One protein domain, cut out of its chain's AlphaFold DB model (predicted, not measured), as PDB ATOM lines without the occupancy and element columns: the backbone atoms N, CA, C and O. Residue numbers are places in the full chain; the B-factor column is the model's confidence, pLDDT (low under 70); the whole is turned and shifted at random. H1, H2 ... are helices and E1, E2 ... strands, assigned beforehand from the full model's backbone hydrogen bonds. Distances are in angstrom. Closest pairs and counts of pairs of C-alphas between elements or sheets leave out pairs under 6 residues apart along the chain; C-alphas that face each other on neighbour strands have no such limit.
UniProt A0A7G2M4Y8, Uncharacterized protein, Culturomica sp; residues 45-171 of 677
ATOM      1  N   LEU A  45     121.367 111.127 121.188       54.25
ATOM      2  CA  LEU A  45     120.289 111.447 120.246       54.25
ATOM      3  C   LEU A  45     119.239 112.318 120.963       54.25
ATOM      4  O   LEU A  45     118.578 111.803 121.870       54.25
ATOM      5  N   PRO A  46     119.073 113.610 120.604       53.56
ATOM      6  CA  PRO A  46     117.990 114.406 121.164       53.56
ATOM      7  C   PRO A  46     116.656 113.810 120.699       53.56
ATOM      8  O   PRO A  46     116.580 113.252 119.609       53.56
ATOM      9  N   PHE A  47     115.597 113.910 121.501       52.19
ATOM     10  CA  PHE A  47     114.238 113.546 121.087       52.19
ATOM     11  C   PHE A  47     113.313 114.754 121.224       52.19
ATOM     12  O   PHE A  47     113.244 115.374 122.283       52.19
ATOM     13  N   ASN A  48     112.567 115.067 120.163       48.00
ATOM     14  CA  ASN A  48     111.429 115.976 120.237       48.00
ATOM     15  C   ASN A  48     110.155 115.130 120.337       48.00
ATOM     16  O   ASN A  48     109.654 114.618 119.339       48.00
ATOM     17  N   LEU A  49     109.665 114.939 121.560       47.94
ATOM     18  CA  LEU A  49     108.534 114.050 121.854       47.94
ATOM     19  C   LEU A  49     107.158 114.693 121.560       47.94
ATOM     20  O   LEU A  49     106.123 114.052 121.732       47.94
ATOM     21  N   GLY A  50     107.134 115.922 121.029       42.75
ATOM     22  CA  GLY A  50     105.912 116.654 120.689       42.75
ATOM     23  C   GLY A  50     105.182 117.224 121.914       42.75
ATOM     24  O   GLY A  50     105.369 116.788 123.045       42.75
ATOM     25  N   SER A  51     104.322 118.221 121.694       37.09
ATOM     26  CA  SER A  51     103.615 118.984 122.742       37.09
ATOM     27  C   SER A  51     102.468 118.237 123.442       37.09
ATOM     28  O   SER A  51     101.793 118.816 124.286       37.09
ATOM     29  N   ALA A  52     102.216 116.978 123.082       39.59
ATOM     30  CA  ALA A  52     101.051 116.204 123.519       39.59
ATOM     31  C   ALA A  52     101.359 115.180 124.629       39.59
ATOM     32  O   ALA A  52     100.505 114.371 124.977       39.59
ATOM     33  N   MET A  53     102.577 115.177 125.180       52.44
ATOM     34  CA  MET A  53     103.000 114.169 126.153       52.44
ATOM     35  C   MET A  53     103.075 114.719 127.579       52.44
ATOM     36  O   MET A  53     103.553 115.826 127.819       52.44
ATOM     37  N   SER A  54     102.595 113.923 128.539       55.50
ATOM     38  CA  SER A  54     102.589 114.293 129.956       55.50
ATOM     39  C   SER A  54     103.982 114.147 130.570       55.50
ATOM     40  O   SER A  54     104.738 113.252 130.195       55.50
ATOM     41  N   SER A  55     104.307 114.945 131.589       58.56
ATOM     42  CA  SER A  55     105.548 114.795 132.369       58.56
ATOM     43  C   SER A  55     105.708 113.419 133.039       58.56
ATOM     44  O   SER A  55     106.793 113.103 133.520       58.56
ATOM     45  N   GLN A  56     104.649 112.603 133.057       65.31
ATOM     46  CA  GLN A  56     104.602 111.259 133.631       65.31
ATOM     47  C   GLN A  56     104.773 110.135 132.597       65.31
ATOM     48  O   GLN A  56     104.788 108.967 132.986       65.31
ATOM     49  N   SER A  57     104.889 110.454 131.303       72.25
ATOM     50  CA  SER A  57     105.024 109.430 130.265       72.25
ATOM     51  C   SER A  57     106.318 108.621 130.436       72.25
ATOM     52  O   SER A  57     107.362 109.143 130.847       72.25
ATOM     53  N   LYS A  58     106.240 107.324 130.131       78.69
ATOM     54  CA  LYS A  58     107.368 106.384 130.184       78.69
ATOM     55  C   LYS A  58     107.888 106.128 128.779       78.69
ATOM     56  O   LYS A  58     107.105 105.986 127.846       78.69
ATOM     57  N   VAL A  59     109.204 106.054 128.619       81.19
ATOM     58  CA  VAL A  59     109.844 105.874 127.312       81.19
ATOM     59  C   VAL A  59     110.775 104.678 127.372       81.19
ATOM     60  O   VAL A  59     111.743 104.689 128.122       81.19
ATOM     61  N   ARG A  60     110.504 103.639 126.588       86.06
ATOM     62  CA  ARG A  60     111.414 102.517 126.388       86.06
ATOM     63  C   ARG A  60     112.237 102.715 125.134       86.06
ATOM     64  O   ARG A  60     111.694 103.062 124.090       86.06
ATOM     65  N   VAL A  61     113.528 102.420 125.228       85.44
ATOM     66  CA  VAL A  61     114.432 102.383 124.081       85.44
ATOM     67  C   VAL A  61     115.050 101.011 123.928       85.44
ATOM     68  O   VAL A  61     115.543 100.428 124.893       85.44
ATOM     69  N   ILE A  62     115.009 100.523 122.694       87.75
ATOM     70  CA  ILE A  62     115.587  99.263 122.247       87.75
ATOM     71  C   ILE A  62     116.572  99.606 121.129       87.75
ATOM     72  O   ILE A  62     116.188 100.240 120.142       87.75
ATOM     73  N   LEU A  63     117.836  99.215 121.295       88.75
ATOM     74  CA  LEU A  63     118.915  99.561 120.372       88.75
ATOM     75  C   LEU A  63     119.567  98.316 119.773       88.75
ATOM     76  O   LEU A  63     119.914  97.368 120.484       88.75
ATOM     77  N   PHE A  64     119.785  98.371 118.462       89.75
ATOM     78  CA  PHE A  64     120.613  97.432 117.712       89.75
ATOM     79  C   PHE A  64     121.731  98.193 116.997       89.75
ATOM     80  O   PHE A  64     121.507  99.322 116.567       89.75
ATOM     81  N   SER A  65     122.917  97.611 116.823       90.12
ATOM     82  CA  SER A  65     123.975  98.269 116.041       90.12
ATOM     83  C   SER A  65     124.919  97.302 115.324       90.12
ATOM     84  O   SER A  65     125.003  96.123 115.674       90.12
ATOM     85  N   ALA A  66     125.593  97.802 114.284       88.38
ATOM     86  CA  ALA A  66     126.617  97.088 113.519       88.38
ATOM     87  C   ALA A  66     127.740  98.037 113.052       88.38
ATOM     88  O   ALA A  66     127.475  99.216 112.813       88.38
ATOM     89  N   PRO A  67     128.968  97.539 112.812       85.19
ATOM     90  CA  PRO A  67     130.069  98.350 112.274       85.19
ATOM     91  C   PRO A  67     129.818  98.930 110.875       85.19
ATOM     92  O   PRO A  67     130.421  99.929 110.496       85.19
ATOM     93  N   THR A  68     128.935  98.312 110.088       84.19
ATOM     94  CA  THR A  68     128.598  98.743 108.728       84.19
ATOM     95  C   THR A  68     127.094  98.938 108.584       84.19
ATOM     96  O   THR A  68     126.306  98.253 109.233       84.19
ATOM     97  N   GLU A  69     126.686  99.850 107.700       82.25
ATOM     98  CA  GLU A  69     125.270 100.155 107.457       82.25
ATOM     99  C   GLU A  69     124.471  98.918 107.015       82.25
ATOM    100  O   GLU A  69     123.355  98.688 107.479       82.25
ATOM    101  N   ALA A  70     125.074  98.099 106.149       81.50
ATOM    102  CA  ALA A  70     124.490  96.865 105.620       81.50
ATOM    103  C   ALA A  70     124.722  95.631 106.517       81.50
ATOM    104  O   ALA A  70     124.326  94.526 106.151       81.50
ATOM    105  N   GLY A  71     125.410  95.787 107.652       78.75
ATOM    106  CA  GLY A  71     125.737  94.684 108.549       78.75
ATOM    107  C   GLY A  71     124.523  94.160 109.319       78.75
ATOM    108  O   GLY A  71     123.580  94.899 109.608       78.75
ATOM    109  N   ASN A  72     124.568  92.884 109.710       84.56
ATOM    110  CA  ASN A  72     123.590  92.324 110.643       84.56
ATOM    111  C   ASN A  72     123.762  92.996 112.008       84.56
ATOM    112  O   ASN A  72     124.801  92.845 112.650       84.56
ATOM    113  N   LYS A  73     122.747  93.747 112.437       85.56
ATOM    114  CA  LYS A  73     122.795  94.504 113.688       85.56
ATOM    115  C   LYS A  73     122.543  93.601 114.885       85.56
ATOM    116  O   LYS A  73     121.527  92.908 114.952       85.56
ATOM    117  N   SER A  74     123.458  93.653 115.842       87.56
ATOM    118  CA  SER A  74     123.357  92.931 117.105       87.56
ATOM    119  C   SER A  74     122.528  93.730 118.099       87.56
ATOM    120  O   SER A  74     122.575  94.960 118.112       87.56
ATOM    121  N   PHE A  75     121.771  93.032 118.944       90.19
ATOM    122  CA  PHE A  75     121.088  93.652 120.076       90.19
ATOM    123  C   PHE A  75     122.112  94.248 121.037       90.19
ATOM    124  O   PHE A  75     123.138  93.628 121.314       90.19
ATOM    125  N   ARG A  76     121.840  95.456 121.529       88.00
ATOM    126  CA  ARG A  76     122.740  96.154 122.446       88.00
ATOM    127  C   ARG A  76     122.119  96.381 123.808       88.00
ATOM    128  O   ARG A  76     122.718  96.006 124.806       88.00
ATOM    129  N   TYR A  77     120.931  96.980 123.857       83.31
ATOM    130  CA  TYR A  77     120.219  97.155 125.120       83.31
ATOM    131  C   TYR A  77     118.725  97.431 124.932       83.31
ATOM    132  O   TYR A  77     118.258  97.807 123.854       83.31
ATOM    133  N   ASN A  78     117.996  97.273 126.036       89.06
ATOM    134  CA  ASN A  78     116.577  97.553 126.205       89.06
ATOM    135  C   ASN A  78     116.382  98.231 127.570       89.06
ATOM    136  O   ASN A  78     116.651  97.617 128.601       89.06
ATOM    137  N   LYS A  79     115.960  99.501 127.596       85.12
ATOM    138  CA  LYS A  79     115.877 100.287 128.838       85.12
ATOM    139  C   LYS A  79     114.631 101.163 128.882       85.12
ATOM    140  O   LYS A  79     114.295 101.811 127.897       85.12
ATOM    141  N   LEU A  80     113.978 101.196 130.044       84.00
ATOM    142  CA  LEU A  80     112.831 102.054 130.333       84.00
ATOM    143  C   LEU A  80     113.280 103.311 131.083       84.00
ATOM    144  O   LEU A  80     114.045 103.238 132.046       84.00
ATOM    145  N   PHE A  81     112.759 104.452 130.667       76.94
ATOM    146  CA  PHE A  81     113.015 105.763 131.235       76.94
ATOM    147  C   PHE A  81     111.701 106.386 131.708       76.94
ATOM    148  O   PHE A  81     110.630 106.113 131.161       76.94
ATOM    149  N   THR A  82     111.781 107.212 132.750       69.94
ATOM    150  CA  THR A  82     110.621 107.874 133.361       69.94
ATOM    151  C   THR A  82     110.772 109.390 133.231       69.94
ATOM    152  O   THR A  82     111.797 109.939 133.628       69.94
ATOM    153  N   GLY A  83     109.765 110.062 132.661       56.50
ATOM    154  CA  GLY A  83     109.762 111.517 132.462       56.50
ATOM    155  C   GLY A  83     110.401 111.996 131.148       56.50
ATOM    156  O   GLY A  83     111.134 111.269 130.482       56.50
ATOM    157  N   LEU A  84     110.085 113.242 130.761       53.41
ATOM    158  CA  LEU A  84     110.427 113.831 129.448       53.41
ATOM    159  C   LEU A  84     111.606 114.818 129.466       53.41
ATOM    160  O   LEU A  84     112.057 115.258 128.409       53.41
ATOM    161  N   SER A  85     112.107 115.207 130.640       45.34
ATOM    162  CA  SER A  85     113.203 116.175 130.750       45.34
ATOM    163  C   SER A  85     114.564 115.491 130.603       45.34
ATOM    164  O   SER A  85     114.937 114.683 131.450       45.34
ATOM    165  N   GLY A  86     115.324 115.855 129.566       47.12
ATOM    166  CA  GLY A  86     116.730 115.449 129.423       47.12
ATOM    167  C   GLY A  86     116.944 113.999 128.980       47.12
ATOM    168  O   GLY A  86     117.970 113.409 129.314       47.12
ATOM    169  N   PHE A  87     115.986 113.419 128.251       52.16
ATOM    170  CA  PHE A  87     116.112 112.061 127.735       52.16
ATOM    171  C   PHE A  87     117.216 111.969 126.666       52.16
ATOM    172  O   PHE A  87     117.058 112.492 125.565       52.16
ATOM    173  N   ASN A  88     118.324 111.302 127.003       60.53
ATOM    174  CA  ASN A  88     119.467 111.077 126.121       60.53
ATOM    175  C   ASN A  88     119.630 109.578 125.852       60.53
ATOM    176  O   ASN A  88     119.814 108.792 126.783       60.53
ATOM    177  N   VAL A  89     119.580 109.187 124.579       66.50
ATOM    178  CA  VAL A  89     119.797 107.799 124.147       66.50
ATOM    179  C   VAL A  89     121.284 107.577 123.874       66.50
ATOM    180  O   VAL A  89     121.817 108.250 122.988       66.50
ATOM    181  N   PRO A  90     121.960 106.656 124.589       67.56
ATOM    182  CA  PRO A  90     123.333 106.291 124.270       67.56
ATOM    183  C   PRO A  90     123.375 105.538 122.936       67.56
ATOM    184  O   PRO A  90     122.633 104.570 122.742       67.56
ATOM    185  N   LEU A  91     124.238 105.995 122.031       77.06
ATOM    186  CA  LEU A  91     124.570 105.343 120.763       77.06
ATOM    187  C   LEU A  91     125.924 104.633 120.885       77.06
ATOM    188  O   LEU A  91     126.764 105.053 121.680       77.06
ATOM    189  N   TYR A  92     126.159 103.595 120.079       78.75
ATOM    190  CA  TYR A  92     127.469 102.946 119.982       78.75
ATOM    191  C   TYR A  92     128.356 103.734 119.003       78.75
ATOM    192  O   TYR A  92     128.016 103.810 117.813       78.75
ATOM    193  N   PRO A  93     129.463 104.353 119.468       78.38
ATOM    194  CA  PRO A  93     130.330 105.164 118.617       78.38
ATOM    195  C   PRO A  93     131.028 104.330 117.541       78.38
ATOM    196  O   PRO A  93     131.463 103.210 117.790       78.38
ATOM    197  N   GLY A  94     131.168 104.896 116.345       78.38
ATOM    198  CA  GLY A  94     131.773 104.239 115.186       78.38
ATOM    199  C   GLY A  94     130.872 103.210 114.497       78.38
ATOM    200  O   GLY A  94     131.251 102.699 113.449       78.38
ATOM    201  N   GLU A  95     129.675 102.944 115.023       87.31
ATOM    202  CA  GLU A  95     128.724 101.981 114.466       87.31
ATOM    203  C   GLU A  95     127.486 102.662 113.863       87.31
ATOM    204  O   GLU A  95     127.220 103.852 114.061       87.31
ATOM    205  N   TYR A  96     126.720 101.889 113.098       86.06
ATOM    206  CA  TYR A  96     125.395 102.238 112.600       86.06
ATOM    207  C   TYR A  96     124.345 101.660 113.547       86.06
ATOM    208  O   TYR A  96     124.277 100.449 113.752       86.06
ATOM    209  N   ASN A  97     123.529 102.538 114.118       86.00
ATOM    210  CA  ASN A  97     122.585 102.260 115.190       86.00
ATOM    211  C   ASN A  97     121.148 102.302 114.657       86.00
ATOM    212  O   ASN A  97     120.750 103.268 114.002       86.00
ATOM    213  N   ASP A  98     120.357 101.292 115.004       87.12
ATOM    214  CA  ASP A  98     118.903 101.302 114.888       87.12
ATOM    215  C   ASP A  98     118.299 101.507 116.272       87.12
ATOM    216  O   ASP A  98     118.465 100.681 117.171       87.12
ATOM    217  N   VAL A  99     117.598 102.624 116.431       84.19
ATOM    218  CA  VAL A  99     116.985 103.049 117.685       84.19
ATOM    219  C   VAL A  99     115.474 102.959 117.549       84.19
ATOM    220  O   VAL A  99     114.860 103.696 116.774       84.19
ATOM    221  N   TYR A 100     114.871 102.087 118.349       85.88
ATOM    222  CA  TYR A 100     113.428 101.926 118.459       85.88
ATOM    223  C   TYR A 100     112.963 102.485 119.795       85.88
ATOM    224  O   TYR A 100     113.475 102.109 120.847       85.88
ATOM    225  N   THR A 101     112.002 103.402 119.757       82.31
ATOM    226  CA  THR A 101     111.465 104.060 120.950       82.31
ATOM    227  C   THR A 101     109.980 103.762 121.081       82.31
ATOM    228  O   THR A 101     109.220 103.968 120.134       82.31
ATOM    229  N   VAL A 102     109.564 103.295 122.254       83.69
ATOM    230  CA  VAL A 102     108.164 103.043 122.604       83.69
ATOM    231  C   VAL A 102     107.792 103.944 123.764       83.69
ATOM    232  O   VAL A 102     108.447 103.946 124.798       83.69
ATOM    233  N   ILE A 103     106.750 104.732 123.586       80.62
ATOM    234  CA  ILE A 103     106.229 105.658 124.583       80.62
ATOM    235  C   ILE A 103     104.972 105.040 125.169       80.62
ATOM    236  O   ILE A 103     104.151 104.564 124.393       80.62
ATOM    237  N   ASP A 104     104.823 105.102 126.491       80.31
ATOM    238  CA  ASP A 104     103.661 104.622 127.239       80.31
ATOM    239  C   ASP A 104     103.261 103.202 126.803       80.31
ATOM    240  O   ASP A 104     102.175 102.973 126.278       80.31
ATOM    241  N   GLU A 105     104.199 102.263 126.975       81.38
ATOM    242  CA  GLU A 105     104.012 100.854 126.618       81.38
ATOM    243  C   GLU A 105     102.783 100.241 127.307       81.38
ATOM    244  O   GLU A 105     102.613 100.346 128.521       81.38
ATOM    245  N   GLU A 106     101.920  99.604 126.517       77.25
ATOM    246  CA  GLU A 106     100.724  98.898 126.993       77.25
ATOM    247  C   GLU A 106     101.045  97.469 127.449       77.25
ATOM    248  O   GLU A 106     100.334  96.907 128.277       77.25
ATOM    249  N   GLU A 107     102.134  96.899 126.933       78.12
ATOM    250  CA  GLU A 107     102.647  95.570 127.268       78.12
ATOM    251  C   GLU A 107     104.057  95.713 127.855       78.12
ATOM    252  O   GLU A 107     104.812  96.591 127.435       78.12
ATOM    253  N   ASP A 108     104.446  94.849 128.797       83.81
ATOM    254  CA  ASP A 108     105.813  94.875 129.329       83.81
ATOM    255  C   ASP A 108     106.813  94.353 128.290       83.81
ATOM    256  O   ASP A 108     106.859  93.166 127.956       83.81
ATOM    257  N   LEU A 109     107.653  95.258 127.796       89.19
ATOM    258  CA  LEU A 109     108.675  94.959 126.801       89.19
ATOM    259  C   LEU A 109     110.039  94.623 127.428       89.19
ATOM    260  O   LEU A 109     111.032  94.531 126.706       89.19
ATOM    261  N   SER A 110     110.133  94.436 128.751       88.06
ATOM    262  CA  SER A 110     111.384  94.105 129.458       88.06
ATOM    263  C   SER A 110     112.047  92.808 128.979       88.06
ATOM    264  O   SER A 110     113.270  92.703 128.990       88.06
ATOM    265  N   SER A 111     111.251  91.854 128.495       87.12
ATOM    266  CA  SER A 111     111.710  90.546 128.010       87.12
ATOM    267  C   SER A 111     112.317  90.563 126.601       87.12
ATOM    268  O   SER A 111     112.821  89.541 126.129       87.12
ATOM    269  N   VAL A 112     112.287  91.703 125.901       91.00
ATOM    270  CA  VAL A 112     112.911  91.825 124.579       91.00
ATOM    271  C   VAL A 112     114.433  91.768 124.724       91.00
ATOM    272  O   VAL A 112     115.051  92.709 125.223       91.00
ATOM    273  N   ALA A 113     115.010  90.665 124.246       87.00
ATOM    274  CA  ALA A 113     116.444  90.356 124.292       87.00
ATOM    275  C   ALA A 113     117.104  90.247 122.900       87.00
ATOM    276  O   ALA A 113     118.273  89.896 122.787       87.00
ATOM    277  N   GLY A 114     116.362  90.496 121.816       89.06
ATOM    278  CA  GLY A 114     116.888  90.372 120.456       89.06
ATOM    279  C   GLY A 114     115.859  90.676 119.371       89.06
ATOM    280  O   GLY A 114     114.697  90.964 119.655       89.06
ATOM    281  N   TRP A 115     116.279  90.597 118.105       88.12
ATOM    282  CA  TRP A 115     115.420  90.951 116.967       88.12
ATOM    283  C   TRP A 115     114.182  90.056 116.874       88.12
ATOM    284  O   TRP A 115     113.073  90.551 116.694       88.12
ATOM    285  N   SER A 116     114.351  88.744 117.051       89.62
ATOM    286  CA  SER A 116     113.248  87.783 116.966       89.62
ATOM    287  C   SER A 116     112.170  88.033 118.022       89.62
ATOM    288  O   SER A 116     110.985  87.991 117.697       89.62
ATOM    289  N   SER A 117     112.557  88.331 119.269       90.75
ATOM    290  CA  SER A 117     111.603  88.651 120.337       90.75
ATOM    291  C   SER A 117     110.974  90.030 120.140       90.75
ATOM    292  O   SER A 117     109.766  90.160 120.311       90.75
ATOM    293  N   PHE A 118     111.735  91.025 119.674       89.88
ATOM    294  CA  PHE A 118     111.220  92.356 119.336       89.88
ATOM    295  C   PHE A 118     110.182  92.322 118.201       89.88
ATOM    296  O   PHE A 118     109.066  92.822 118.345       89.88
ATOM    297  N   ALA A 119     110.506  91.672 117.080       88.69
ATOM    298  CA  ALA A 119     109.626  91.563 115.918       88.69
ATOM    299  C   ALA A 119     108.388  90.681 116.176       88.69
ATOM    300  O   ALA A 119     107.445  90.678 115.377       88.69
ATOM    301  N   ALA A 120     108.381  89.904 117.262       88.88
ATOM    302  CA  ALA A 120     107.252  89.086 117.691       88.88
ATOM    303  C   ALA A 120     106.295  89.811 118.653       88.88
ATOM    304  O   ALA A 120     105.215  89.277 118.913       88.88
ATOM    305  N   VAL A 121     106.642  91.007 119.150       88.81
ATOM    306  CA  VAL A 121     105.797  91.772 120.080       88.81
ATOM    307  C   VAL A 121     104.454  92.109 119.433       88.81
ATOM    308  O   VAL A 121     104.388  92.765 118.387       88.81
ATOM    309  N   LYS A 122     103.377  91.679 120.095       87.19
ATOM    310  CA  LYS A 122     101.987  91.925 119.704       87.19
ATOM    311  C   LYS A 122     101.413  93.038 120.575       87.19
ATOM    312  O   LYS A 122     101.535  92.972 121.791       87.19
ATOM    313  N   ILE A 123     100.783  94.027 119.956       79.00
ATOM    314  CA  ILE A 123     100.107  95.134 120.632       79.00
ATOM    315  C   ILE A 123      98.618  94.816 120.711       79.00
ATOM    316  O   ILE A 123      97.986  94.621 119.668       79.00
ATOM    317  N   SER A 124      98.096  94.825 121.943       66.94
ATOM    318  CA  SER A 124      96.680  94.745 122.318       66.94
ATOM    319  C   SER A 124      95.923  93.533 121.759       66.94
ATOM    320  O   SER A 124      95.543  93.510 120.592       66.94
ATOM    321  N   ARG A 125      95.549  92.584 122.631       55.38
ATOM    322  CA  ARG A 125      94.528  91.557 122.313       55.38
ATOM    323  C   ARG A 125      93.083  92.040 122.497       55.38
ATOM    324  O   ARG A 125      92.163  91.426 121.967       55.38
ATOM    325  N   ASN A 126      92.883  93.126 123.245       60.03
ATOM    326  CA  ASN A 126      91.573  93.662 123.614       60.03
ATOM    327  C   ASN A 126      91.482  95.112 123.150       60.03
ATOM    328  O   ASN A 126      92.026  95.989 123.808       60.03
ATOM    329  N   LEU A 127      90.804  95.359 122.023       58.62
ATOM    330  CA  LEU A 127      90.730  96.687 121.405       58.62
ATOM    331  C   LEU A 127      90.158  97.727 122.383       58.62
ATOM    332  O   LEU A 127      88.944  97.711 122.625       58.62
ATOM    333  N   PRO A 128      90.981  98.649 122.894       55.69
ATOM    334  CA  PRO A 128      90.586  99.558 123.960       55.69
ATOM    335  C   PRO A 128      89.550 100.600 123.496       55.69
ATOM    336  O   PRO A 128      89.239 100.738 122.303       55.69
ATOM    337  N   ALA A 129      88.964 101.325 124.454       54.97
ATOM    338  CA  ALA A 129      88.152 102.511 124.171       54.97
ATOM    339  C   ALA A 129      89.024 103.611 123.530       54.97
ATOM    340  O   ALA A 129      90.232 103.649 123.750       54.97
ATOM    341  N   VAL A 130      88.438 104.534 122.759       53.28
ATOM    342  CA  VAL A 130      89.220 105.525 121.981       53.28
ATOM    343  C   VAL A 130      90.090 106.449 122.837       53.28
ATOM    344  O   VAL A 130      91.101 106.956 122.363       53.28
ATOM    345  N   ASN A 131      89.758 106.592 124.116       51.75
ATOM    346  CA  ASN A 131      90.486 107.438 125.060       51.75
ATOM    347  C   ASN A 131      91.619 106.694 125.800       51.75
ATOM    348  O   ASN A 131      92.183 107.250 126.739       51.75
ATOM    349  N   ALA A 132      91.911 105.433 125.450       50.59
ATOM    350  CA  ALA A 132      92.755 104.562 126.272       50.59
ATOM    351  C   ALA A 132      94.159 104.265 125.715       50.59
ATOM    352  O   ALA A 132      95.017 103.909 126.520       50.59
ATOM    353  N   THR A 133      94.452 104.457 124.420       58.81
ATOM    354  CA  THR A 133      95.821 104.217 123.915       58.81
ATOM    355  C   THR A 133      96.636 105.498 123.871       58.81
ATOM    356  O   THR A 133      96.361 106.423 123.109       58.81
ATOM    357  N   LYS A 134      97.672 105.544 124.709       66.94
ATOM    358  CA  LYS A 134      98.733 106.559 124.650       66.94
ATOM    359  C   LYS A 134      99.999 106.014 123.995       66.94
ATOM    360  O   LYS A 134     100.952 106.773 123.825       66.94
ATOM    361  N   GLN A 135     100.011 104.728 123.613       77.62
ATOM    362  CA  GLN A 135     101.219 104.105 123.104       77.62
ATOM    363  C   GLN A 135     101.628 104.711 121.763       77.62
ATOM    364  O   GLN A 135     100.905 104.641 120.761       77.62
ATOM    365  N   ARG A 136     102.836 105.269 121.736       78.75
ATOM    366  CA  ARG A 136     103.463 105.774 120.515       78.75
ATOM    367  C   ARG A 136     104.750 105.023 120.234       78.75
ATOM    368  O   ARG A 136     105.387 104.470 121.125       78.75
ATOM    369  N   TYR A 137     105.124 105.002 118.969       78.62
ATOM    370  CA  TYR A 137     106.286 104.296 118.465       78.62
ATOM    371  C   TYR A 137     107.109 105.218 117.577       78.62
ATOM    372  O   TYR A 137     106.573 106.082 116.879       78.62
ATOM    373  N   TYR A 138     108.421 105.030 117.608       78.12
ATOM    374  CA  TYR A 138     109.346 105.720 116.734       78.12
ATOM    375  C   TYR A 138     110.506 104.803 116.339       78.12
ATOM    376  O   TYR A 138     111.006 104.049 117.174       78.12
ATOM    377  N   GLU A 139     110.970 104.906 115.091       80.44
ATOM    378  CA  GLU A 139     112.184 104.233 114.627       80.44
ATOM    379  C   GLU A 139     113.144 105.189 113.914       80.44
ATOM    380  O   GLU A 139     112.766 105.926 113.000       80.44
ATOM    381  N   TYR A 140     114.413 105.143 114.312       78.38
ATOM    382  CA  TYR A 140     115.523 105.670 113.533       78.38
ATOM    383  C   TYR A 140     116.416 104.516 113.117       78.38
ATOM    384  O   TYR A 140     116.931 103.801 113.971       78.38
ATOM    385  N   LYS A 141     116.620 104.357 111.813       83.19
ATOM    386  CA  LYS A 141     117.527 103.351 111.262       83.19
ATOM    387  C   LYS A 141     118.815 104.005 110.781       83.19
ATOM    388  O   LYS A 141     118.777 105.138 110.311       83.19
ATOM    389  N   ASN A 142     119.928 103.287 110.870       84.12
ATOM    390  CA  ASN A 142     121.234 103.712 110.355       84.12
ATOM    391  C   ASN A 142     121.727 105.059 110.921       84.12
ATOM    392  O   ASN A 142     122.357 105.841 110.209       84.12
ATOM    393  N   ILE A 143     121.469 105.344 112.202       83.31
ATOM    394  CA  ILE A 143     122.102 106.487 112.866       83.31
ATOM    395  C   ILE A 143     123.582 106.182 113.057       83.31
ATOM    396  O   ILE A 143     123.944 105.231 113.749       83.31
ATOM    397  N   HIS A 144     124.442 107.032 112.516       84.25
ATOM    398  CA  HIS A 144     125.875 106.917 112.711       84.25
ATOM    399  C   HIS A 144     126.370 107.982 113.687       84.25
ATOM    400  O   HIS A 144     126.158 109.174 113.475       84.25
ATOM    401  N   ALA A 145     127.038 107.552 114.753       76.31
ATOM    402  CA  ALA A 145     127.753 108.433 115.668       76.31
ATOM    403  C   ALA A 145     129.255 108.246 115.413       76.31
ATOM    404  O   ALA A 145     129.817 107.269 115.909       76.31
ATOM    405  N   PRO A 146     129.911 109.101 114.608       74.25
ATOM    406  CA  PRO A 146     131.323 108.931 114.291       74.25
ATOM    407  C   PRO A 146     132.185 108.934 115.556       74.25
ATOM    408  O   PRO A 146     131.984 109.740 116.465       74.25
ATOM    409  N   ASN A 147     133.186 108.055 115.603       73.31
ATOM    410  CA  ASN A 147     134.185 108.047 116.675       73.31
ATOM    411  C   ASN A 147     135.351 109.003 116.350       73.31
ATOM    412  O   ASN A 147     136.517 108.631 116.423       73.31
ATOM    413  N   ASP A 148     135.025 110.218 115.904       70.19
ATOM    414  CA  ASP A 148     135.976 111.239 115.440       70.19
ATOM    415  C   ASP A 148     136.118 112.417 116.424       70.19
ATOM    416  O   ASP A 148     136.783 113.410 116.130       70.19
ATOM    417  N   GLY A 149     135.476 112.325 117.595       60.47
ATOM    418  CA  GLY A 149     135.484 113.364 118.627       60.47
ATOM    419  C   GLY A 149     134.661 114.611 118.287       60.47
ATOM    420  O   GLY A 149     134.671 115.566 119.060       60.47
ATOM    421  N   THR A 150     133.933 114.627 117.163       63.94
ATOM    422  CA  THR A 150     133.115 115.784 116.758       63.94
ATOM    423  C   THR A 150     131.787 115.881 117.504       63.94
ATOM    424  O   THR A 150     131.124 116.916 117.428       63.94
ATOM    425  N   GLY A 151     131.365 114.808 118.183       64.75
ATOM    426  CA  GLY A 151     130.066 114.715 118.854       64.75
ATOM    427  C   GLY A 151     128.861 114.721 117.903       64.75
ATOM    428  O   GLY A 151     127.723 114.794 118.369       64.75
ATOM    429  N   LYS A 152     129.081 114.656 116.581       70.38
ATOM    430  CA  LYS A 152     128.011 114.667 115.575       70.38
ATOM    431  C   LYS A 152     127.215 113.368 115.598       70.38
ATOM    432  O   LYS A 152     127.751 112.290 115.830       70.38
ATOM    433  N   ILE A 153     125.932 113.478 115.271       72.44
ATOM    434  CA  ILE A 153     125.053 112.332 115.047       72.44
ATOM    435  C   ILE A 153     124.493 112.470 113.642       72.44
ATOM    436  O   ILE A 153     123.805 113.443 113.334       72.44
ATOM    437  N   LEU A 154     124.825 111.517 112.783       75.62
ATOM    438  CA  LEU A 154     124.464 111.526 111.378       75.62
ATOM    439  C   LEU A 154     123.266 110.611 111.138       75.62
ATOM    440  O   LEU A 154     123.256 109.454 111.550       75.62
ATOM    441  N   TYR A 155     122.275 111.122 110.421       75.50
ATOM    442  CA  TYR A 155     121.142 110.366 109.907       75.50
ATOM    443  C   TYR A 155     121.020 110.645 108.410       75.50
ATOM    444  O   TYR A 155     120.909 111.800 108.000       75.50
ATOM    445  N   ASN A 156     121.111 109.595 107.586       71.12
ATOM    446  CA  ASN A 156     121.195 109.702 106.122       71.12
ATOM    447  C   ASN A 156     122.291 110.681 105.647       71.12
ATOM    448  O   ASN A 156     122.077 111.483 104.740       71.12
ATOM    449  N   GLY A 157     123.455 110.662 106.306       69.06
ATOM    450  CA  GLY A 157     124.598 111.525 105.979       69.06
ATOM    451  C   GLY A 157     124.489 112.981 106.451       69.06
ATOM    452  O   GLY A 157     125.451 113.733 106.302       69.06
ATOM    453  N   ALA A 158     123.368 113.389 107.054       71.88
ATOM    454  CA  ALA A 158     123.166 114.737 107.580       71.88
ATOM    455  C   ALA A 158     123.210 114.765 109.112       71.88
ATOM    456  O   ALA A 158     122.758 113.836 109.775       71.88
ATOM    457  N   ASP A 159     123.716 115.860 109.675       71.62
ATOM    458  CA  ASP A 159     123.714 116.090 111.121       71.62
ATOM    459  C   ASP A 159     122.276 116.258 111.638       71.62
ATOM    460  O   ASP A 159     121.563 117.186 111.238       71.62
ATOM    461  N   ILE A 160     121.853 115.365 112.534       66.62
ATOM    462  CA  ILE A 160     120.485 115.306 113.064       66.62
ATOM    463  C   ILE A 160     120.102 116.558 113.860       66.62
ATOM    464  O   ILE A 160     118.923 116.900 113.949       66.62
ATOM    465  N   SER A 161     121.092 117.290 114.387       60.12
ATOM    466  CA  SER A 161     120.870 118.573 115.062       60.12
ATOM    467  C   SER A 161     120.357 119.667 114.114       60.12
ATOM    468  O   SER A 161     119.778 120.650 114.571       60.12
ATOM    469  N   LYS A 162     120.539 119.491 112.797       51.69
ATOM    470  CA  LYS A 162     120.160 120.461 111.757       51.69
ATOM    471  C   LYS A 162     118.907 120.072 110.979       51.69
ATOM    472  O   LYS A 162     118.231 120.951 110.456       51.69
ATOM    473  N   THR A 163     118.610 118.780 110.869       47.84
ATOM    474  CA  THR A 163     117.481 118.267 110.074       47.84
ATOM    475  C   THR A 163     116.194 118.111 110.878       47.84
ATOM    476  O   THR A 163     115.116 118.049 110.290       47.84
ATOM    477  N   GLY A 164     116.290 118.116 112.211       47.00
ATOM    478  CA  GLY A 164     115.152 117.873 113.087       47.00
ATOM    479  C   GLY A 164     114.746 116.397 113.108       47.00
ATOM    480  O   GLY A 164     115.010 115.616 112.197       47.00
ATOM    481  N   LEU A 165     114.108 116.003 114.201       51.00
ATOM    482  CA  LEU A 165     113.667 114.635 114.465       51.00
ATOM    483  C   LEU A 165     112.221 114.482 113.993       51.00
ATOM    484  O   LEU A 165     111.434 115.418 114.166       51.00
ATOM    485  N   ARG A 166     111.844 113.335 113.405       55.19
ATOM    486  CA  ARG A 166     110.432 113.130 113.034       55.19
ATOM    487  C   ARG A 166     109.598 112.892 114.299       55.19
ATOM    488  O   ARG A 166     110.115 112.499 115.346       55.19
ATOM    489  N   SER A 167     108.297 113.138 114.196       57.00
ATOM    490  CA  SER A 167     107.338 112.960 115.289       57.00
ATOM    491  C   SER A 167     107.055 111.480 115.574       57.00
ATOM    492  O   SER A 167     107.041 110.660 114.656       57.00
ATOM    493  N   SER A 168     106.808 111.143 116.844       65.38
ATOM    494  CA  SER A 168     106.274 109.834 117.245       65.38
ATOM    495  C   SER A 168     104.921 109.566 116.590       65.38
ATOM    496  O   SER A 168     104.146 110.489 116.349       65.38
ATOM    497  N   VAL A 169     104.654 108.296 116.277       72.12
ATOM    498  CA  VAL A 169     103.420 107.868 115.611       72.12
ATOM    499  C   VAL A 169     102.632 106.923 116.509       72.12
ATOM    500  O   VAL A 169     103.218 106.136 117.252       72.12
ATOM    501  N   TYR A 170     101.303 106.965 116.440       79.31
ATOM    502  CA  TYR A 170     100.462 105.967 117.098       79.31
ATOM    503  C   TYR A 170     100.740 104.571 116.550       79.31
ATOM    504  O   TYR A 170     100.957 104.384 115.351       79.31
ATOM    505  N   THR A 171     100.700 103.575 117.430       81.00
ATOM    506  CA  THR A 171     100.815 102.156 117.057       81.00
ATOM    507  C   THR A 171      99.518 101.575 116.495       81.00
ATOM    508  O   THR A 171      99.535 100.500 115.897       81.00
TER     509      THR A 171
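AT A GLANCE: This is residues 45 to 171 of the 677 residues of an uncharacterized protein of Culturomica sp (UniProt A0A7G2M4Y8). Look for little regular structure: one twisted sheet of four strands, with long loops around it and residues 125 to 131 sticking out. The 127 printed residues include E1, E2, E3, H1, E4 and H2 in that order, 44 residues in named elements, mixed class. The sheet, E2 - E1 - E3 - E4, is antiparallel; the whole is compact, radius of gyration of the C-alphas 15.2 A, spanning 48 by 33 by 21 A.

IN THESE COORDINATES: Find C-alpha 58 at (107.368, 106.384, 130.184); E1 runs 27.1 A to residue 66. E2 is residues 74 to 82, E3 96 to 103, E4 136 to 144, ending at (125.875, 106.917, 112.711). H1 is residues 115 to 119, H2 160 to 163.

HOW THE PARTS SIT: Beside E1 find E3, N 62 and O 100 2.9 A apart, and its hairpin partner E2, N 61 and O 79 2.8 A. E4 neighbours E3, N 101 and O 138 2.8 A, and bends by 54 degrees at residue 141. H1, its O i to N i+4 pair within hydrogen-bond range, only grazes the sheet; H2, too short for such a pair, is not on it.

THE WHOLE: C-alphas 129 and 148, the farthest apart, are 49.4 A apart. The printed part has no cut; the E1 to E2 link is short, the others long. pLDDT is under 70 in 45 residues, among them 124 to 134.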